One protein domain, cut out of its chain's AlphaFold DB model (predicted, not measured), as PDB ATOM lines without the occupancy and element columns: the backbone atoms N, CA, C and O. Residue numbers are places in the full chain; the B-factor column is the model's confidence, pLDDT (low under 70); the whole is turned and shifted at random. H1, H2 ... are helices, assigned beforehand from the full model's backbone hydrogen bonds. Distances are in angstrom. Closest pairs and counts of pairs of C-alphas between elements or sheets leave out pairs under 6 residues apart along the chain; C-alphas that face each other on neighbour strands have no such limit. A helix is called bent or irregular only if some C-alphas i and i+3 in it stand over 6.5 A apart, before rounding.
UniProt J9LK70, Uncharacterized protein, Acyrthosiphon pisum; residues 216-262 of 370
ATOM      1  N   GLN A 216      29.969  33.558 -10.064       61.00
ATOM      2  CA  GLN A 216      31.244  34.276 -10.086       61.00
ATOM      3  C   GLN A 216      32.408  33.318 -10.351       61.00
ATOM      4  O   GLN A 216      32.540  32.263  -9.733       61.00
ATOM      5  N   CYS A 217      33.260  33.673 -11.314       78.56
ATOM      6  CA  CYS A 217      34.476  32.919 -11.589       78.56
ATOM      7  C   CYS A 217      35.491  33.197 -10.478       78.56
ATOM      8  O   CYS A 217      35.856  34.354 -10.270       78.56
ATOM      9  N   SER A 218      35.989  32.144  -9.823       75.06
ATOM     10  CA  SER A 218      36.985  32.260  -8.750       75.06
ATOM     11  C   SER A 218      38.231  33.031  -9.186       75.06
ATOM     12  O   SER A 218      38.775  33.801  -8.403       75.06
ATOM     13  N   HIS A 219      38.650  32.893 -10.449       79.00
ATOM     14  CA  HIS A 219      39.785  33.636 -10.987       79.00
ATOM     15  C   HIS A 219      39.489  35.137 -11.100       79.00
ATOM     16  O   HIS A 219      40.291  35.951 -10.643       79.00
ATOM     17  N   CYS A 220      38.319  35.511 -11.631       85.31
ATOM     18  CA  CYS A 220      37.902  36.914 -11.700       85.31
ATOM     19  C   CYS A 220      37.764  37.537 -10.310       85.31
ATOM     20  O   CYS A 220      38.238  38.648 -10.093       85.31
ATOM     21  N   GLU A 221      37.146  36.818  -9.375       85.44
ATOM     22  CA  GLU A 221      36.927  37.322  -8.020       85.44
ATOM     23  C   GLU A 221      38.254  37.443  -7.258       85.44
ATOM     24  O   GLU A 221      38.510  38.452  -6.606       85.44
ATOM     25  N   SER A 222      39.171  36.484  -7.447       84.12
ATOM     26  CA  SER A 222      40.524  36.553  -6.877       84.12
ATOM     27  C   SER A 222      41.344  37.734  -7.399       84.12
ATOM     28  O   SER A 222      42.156  38.278  -6.660       84.12
ATOM     29  N   TYR A 223      41.147  38.138  -8.660       86.75
ATOM     30  CA  TYR A 223      41.807  39.312  -9.227       86.75
ATOM     31  C   TYR A 223      41.163  40.607  -8.723       86.75
ATOM     32  O   TYR A 223      41.863  41.558  -8.390       86.75
ATOM     33  N   LYS A 224      39.830  40.649  -8.617       87.75
ATOM     34  CA  LYS A 224      39.096  41.813  -8.104       87.75
ATOM     35  C   LYS A 224      39.490  42.143  -6.660       87.75
ATOM     36  O   LYS A 224      39.739  43.311  -6.358       87.75
ATOM     37  N   ASN A 225      39.603  41.108  -5.827       87.38
ATOM     38  CA  ASN A 225      39.902  41.216  -4.396       87.38
ATOM     39  C   ASN A 225      41.406  41.269  -4.078       87.38
ATOM     40  O   ASN A 225      41.769  41.392  -2.912       87.38
ATOM     41  N   ALA A 226      42.280  41.183  -5.085       85.88
ATOM     42  CA  ALA A 226      43.720  41.346  -4.915       85.88
ATOM     43  C   ALA A 226      44.098  42.817  -4.660       85.88
ATOM     44  O   ALA A 226      43.439  43.741  -5.158       85.88
ATOM     45  N   ASP A 227      45.175  43.028  -3.904       89.75
ATOM     46  CA  ASP A 227      45.787  44.347  -3.730       89.75
ATOM     47  C   ASP A 227      46.492  44.814  -5.020       89.75
ATOM     48  O   ASP A 227      46.609  44.071  -6.000       89.75
ATOM     49  N   ASP A 228      46.933  46.073  -5.062       86.81
ATOM     50  CA  ASP A 228      47.486  46.665  -6.288       86.81
ATOM     51  C   ASP A 228      48.782  45.975  -6.750       86.81
ATOM     52  O   ASP A 228      49.050  45.890  -7.950       86.81
ATOM     53  N   VAL A 229      49.564  45.418  -5.820       85.19
ATOM     54  CA  VAL A 229      50.806  44.694  -6.127       85.19
ATOM     55  C   VAL A 229      50.492  43.320  -6.721       85.19
ATOM     56  O   VAL A 229      51.042  42.940  -7.758       85.19
ATOM     57  N   GLU A 230      49.572  42.575  -6.113       82.88
ATOM     58  CA  GLU A 230      49.126  41.282  -6.614       82.88
ATOM     59  C   GLU A 230      48.364  41.396  -7.934       82.88
ATOM     60  O   GLU A 230      48.474  40.499  -8.774       82.88
ATOM     61  N   LYS A 231      47.613  42.483  -8.150       86.62
ATOM     62  CA  LYS A 231      46.940  42.752  -9.426       86.62
ATOM     63  C   LYS A 231      47.938  42.864 -10.562       86.62
ATOM     64  O   LYS A 231      47.753  42.181 -11.561       86.62
ATOM     65  N   VAL A 232      49.023  43.621 -10.394       86.94
ATOM     66  CA  VAL A 232      50.079  43.730 -11.418       86.94
ATOM     67  C   VAL A 232      50.684  42.357 -11.735       86.94
ATOM     68  O   VAL A 232      50.870  42.020 -12.901       86.94
ATOM     69  N   LEU A 233      50.922  41.519 -10.720       85.62
ATOM     70  CA  LEU A 233      51.463  40.164 -10.909       85.62
ATOM     71  C   LEU A 233      50.473  39.193 -11.577       85.62
ATOM     72  O   LEU A 233      50.883  38.248 -12.254       85.62
ATOM     73  N   LYS A 234      49.169  39.382 -11.351       85.44
ATOM     74  CA  LYS A 234      48.099  38.522 -11.879       85.44
ATOM     75  C   LYS A 234      47.498  39.053 -13.184       85.44
ATOM     76  O   LYS A 234      46.746  38.309 -13.812       85.44
ATOM     77  N   ASP A 235      47.831  40.271 -13.613       87.31
ATOM     78  CA  ASP A 235      47.173  40.955 -14.732       87.31
ATOM     79  C   ASP A 235      47.301  40.187 -16.043       87.31
ATOM     80  O   ASP A 235      46.291  39.877 -16.668       87.31
ATOM     81  N   GLU A 236      48.508  39.751 -16.406       87.38
ATOM     82  CA  GLU A 236      48.713  38.969 -17.632       87.38
ATOM     83  C   GLU A 236      47.852  37.694 -17.656       87.38
ATOM     84  O   GLU A 236      47.237  37.360 -18.673       87.38
ATOM     85  N   LYS A 237      47.756  36.992 -16.518       82.56
ATOM     86  CA  LYS A 237      46.924  35.783 -16.383       82.56
ATOM     87  C   LYS A 237      45.437  36.113 -16.445       82.56
ATOM     88  O   LYS A 237      44.674  35.368 -17.058       82.56
ATOM     89  N   TYR A 238      45.030  37.227 -15.850       84.88
ATOM     90  CA  TYR A 238      43.649  37.682 -15.858       84.88
ATOM     91  C   TYR A 238      43.196  38.117 -17.258       84.88
ATOM     92  O   TYR A 238      42.136  37.688 -17.718       84.88
ATOM     93  N   GLN A 239      44.014  38.883 -17.982       85.69
ATOM     94  CA  GLN A 239      43.741  39.258 -19.373       85.69
ATOM     95  C   GLN A 239      43.673  38.026 -20.279       85.69
ATOM     96  O   GLN A 239      42.765  37.916 -21.108       85.69
ATOM     97  N   LEU A 240      44.570  37.052 -20.077       84.56
ATOM     98  CA  LEU A 240      44.504  35.774 -20.779       84.56
ATOM     99  C   LEU A 240      43.174  35.060 -20.497       84.56
ATOM    100  O   LEU A 240      42.470  34.712 -21.444       84.56
ATOM    101  N   HIS A 241      42.776  34.929 -19.230       83.94
ATOM    102  CA  HIS A 241      41.493  34.340 -18.842       83.94
ATOM    103  C   HIS A 241      40.293  35.048 -19.499       83.94
ATOM    104  O   HIS A 241      39.393  34.389 -20.024       83.94
ATOM    105  N   LEU A 242      40.272  36.386 -19.504       84.81
ATOM    106  CA  LEU A 242      39.212  37.162 -20.155       84.81
ATOM    107  C   LEU A 242      39.173  36.916 -21.667       84.81
ATOM    108  O   LEU A 242      38.089  36.754 -22.235       84.81
ATOM    109  N   SER A 243      40.340  36.850 -22.309       81.69
ATOM    110  CA  SER A 243      40.442  36.553 -23.738       81.69
ATOM    111  C   SER A 243      39.902  35.157 -24.063       81.69
ATOM    112  O   SER A 243      39.085  35.014 -24.971       81.69
ATOM    113  N   GLU A 244      40.255  34.138 -23.272       77.38
ATOM    114  CA  GLU A 244      39.789  32.760 -23.451       77.38
ATOM    115  C   GLU A 244      38.280  32.638 -23.211       77.38
ATOM    116  O   GLU A 244      37.569  31.999 -23.990       77.38
ATOM    117  N   LYS A 245      37.765  33.316 -22.180       78.94
ATOM    118  CA  LYS A 245      36.331  33.393 -21.883       78.94
ATOM    119  C   LYS A 245      35.542  34.003 -23.039       78.94
ATOM    120  O   LYS A 245      34.484  33.485 -23.398       78.94
ATOM    121  N   ASN A 246      36.032  35.100 -23.615       82.25
ATOM    122  CA  ASN A 246      35.376  35.753 -24.746       82.25
ATOM    123  C   ASN A 246      35.440  34.880 -26.002       82.25
ATOM    124  O   ASN A 246      34.412  34.690 -26.645       82.25
ATOM    125  N   LEU A 247      36.592  34.268 -26.291       77.81
ATOM    126  CA  LEU A 247      36.747  33.337 -27.410       77.81
ATOM    127  C   LEU A 247      35.783  32.150 -27.306       77.81
ATOM    128  O   LEU A 247      35.080  31.859 -28.267       77.81
ATOM    129  N   SER A 248      35.683  31.512 -26.136       76.75
ATOM    130  CA  SER A 248      34.760  30.389 -25.914       76.75
ATOM    131  C   SER A 248      33.297  30.785 -26.149       76.75
ATOM    132  O   SER A 248      32.531  30.033 -26.753       76.75
ATOM    133  N   ARG A 249      32.905  31.993 -25.723       78.88
ATOM    134  CA  ARG A 249      31.559  32.533 -25.965       78.88
ATOM    135  C   ARG A 249      31.307  32.799 -27.445       78.88
ATOM    136  O   ARG A 249      30.238  32.446 -27.934       78.88
ATOM    137  N   THR A 250      32.277  33.379 -28.149       79.69
ATOM    138  CA  THR A 250      32.189  33.613 -29.595       79.69
ATOM    139  C   THR A 250      32.097  32.297 -30.365       79.69
ATOM    140  O   THR A 250      31.232  32.163 -31.222       79.69
ATOM    141  N   GLU A 251      32.919  31.299 -30.032       80.38
ATOM    142  CA  GLU A 251      32.851  29.966 -30.646       80.38
ATOM    143  C   GLU A 251      31.494  29.301 -30.394       80.38
ATOM    144  O   GLU A 251      30.889  28.785 -31.328       80.38
ATOM    145  N   LYS A 252      30.975  29.373 -29.161       79.44
ATOM    146  CA  LYS A 252      29.652  28.828 -28.828       79.44
ATOM    147  C   LYS A 252      28.530  29.500 -29.615       79.44
ATOM    148  O   LYS A 252      27.603  28.820 -30.046       79.44
ATOM    149  N   GLU A 253      28.590  30.817 -29.791       84.12
ATOM    150  CA  GLU A 253      27.586  31.544 -30.570       84.12
ATOM    151  C   GLU A 253      27.683  31.203 -32.063       84.12
ATOM    152  O   GLU A 253      26.657  30.974 -32.701       84.12
ATOM    153  N   ASN A 254      28.895  31.064 -32.605       82.19
ATOM    154  CA  ASN A 254      29.102  30.615 -33.981       82.19
ATOM    155  C   ASN A 254      28.555  29.195 -34.198       82.19
ATOM    156  O   ASN A 254      27.781  28.973 -35.127       82.19
ATOM    157  N   ASP A 255      28.888  28.249 -33.313       81.50
ATOM    158  CA  ASP A 255      28.413  26.861 -33.391       81.50
ATOM    159  C   ASP A 255      26.878  26.795 -33.231       81.50
ATOM    160  O   ASP A 255      26.205  26.006 -33.898       81.50
ATOM    161  N   LYS A 256      26.286  27.691 -32.430       83.81
ATOM    162  CA  LYS A 256      24.828  27.840 -32.307       83.81
ATOM    163  C   LYS A 256      24.186  28.370 -33.585       83.81
ATOM    164  O   LYS A 256      23.137  27.860 -33.978       83.81
ATOM    165  N   GLN A 257      24.784  29.365 -34.238       86.25
ATOM    166  CA  GLN A 257      24.296  29.883 -35.519       86.25
ATOM    167  C   GLN A 257      24.392  28.820 -36.615       86.25
ATOM    168  O   GLN A 257      23.426  28.618 -37.344       86.25
ATOM    169  N   LEU A 258      25.504  28.082 -36.679       81.69
ATOM    170  CA  LEU A 258      25.683  26.967 -37.612       81.69
ATOM    171  C   LEU A 258      24.617  25.886 -37.410       81.69
ATOM    172  O   LEU A 258      23.955  25.491 -38.368       81.69
ATOM    173  N   ALA A 259      24.391  25.463 -36.165       79.94
ATOM    174  CA  ALA A 259      23.381  24.457 -35.849       79.94
ATOM    175  C   ALA A 259      21.934  24.964 -36.047       79.94
ATOM    176  O   ALA A 259      21.036  24.168 -36.312       79.94
ATOM    177  N   SER A 260      21.691  26.278 -35.943       82.06
ATOM    178  CA  SER A 260      20.366  26.885 -36.169       82.06
ATOM    179  C   SER A 260      20.046  27.093 -37.650       82.06
ATOM    180  O   SER A 260      18.885  26.983 -38.043       82.06
ATOM    181  N   ASN A 261      21.066  27.388 -38.460       77.06
ATOM    182  CA  ASN A 261      20.956  27.637 -39.898       77.06
ATOM    183  C   ASN A 261      20.994  26.349 -40.734       77.06
ATOM    184  O   ASN A 261      20.867  26.420 -41.956       77.06
ATOM    185  N   ASP A 262      21.173  25.184 -40.105       68.19
ATOM    186  CA  ASP A 262      21.023  23.887 -40.759       68.19
ATOM    187  C   ASP A 262      19.566  23.745 -41.235       68.19
ATOM    188  O   ASP A 262      18.664  23.409 -40.464       68.19
TER     189      ASP A 262
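What this domain is: This is residues 216 to 262 of the 370 residues of an uncharacterized protein of Acyrthosiphon pisum (UniProt J9LK70). One long kinked helix, H2, makes nearly the whole length of the rod, and the short helix H1 folds back beside its first part, while residues 243 to 262 stick out free. The printed part has 47 residues with two named helices, H1 then H2, and no named strand: all helix. It is extended, with a radius of gyration of the C-alphas of 15.1 A and spans of 50 by 19 by 9 A.

How they stand to each other: H2, residues 228 to 260, has a kink of 55 degrees near residue 235 and is irregular: C-alphas 233 and 236 are 7.4 A apart. H1, residues 218 to 224, touches H2 at residues 231 to 238 alone. Their closest C-alphas, of Tyr 223 and Lys 231, are 6.2 A apart. They run opposite ways at a steep tilt of 50 degrees. Every O i to N i+4 pair is within hydrogen-bond range in H1, and 27 of 29 in H2.

Where its parts are: H2 measures 44.9 A from C-alpha 228 at (47.486, 46.665, -6.288) to C-alpha 260 at (20.366, 26.885, -36.169). H1 measures 9.8 A and begins at C-alpha 218, (36.985, 32.260, -8.750).

The domain as a whole: The two C-alphas farthest apart, of Val 229 and Asp 262, are 50.2 A apart. The printed part has no cut, and the link from H1 to H2 is tight. Mean pLDDT of the printed part is 82.3; residues 216 and 262 are under 70.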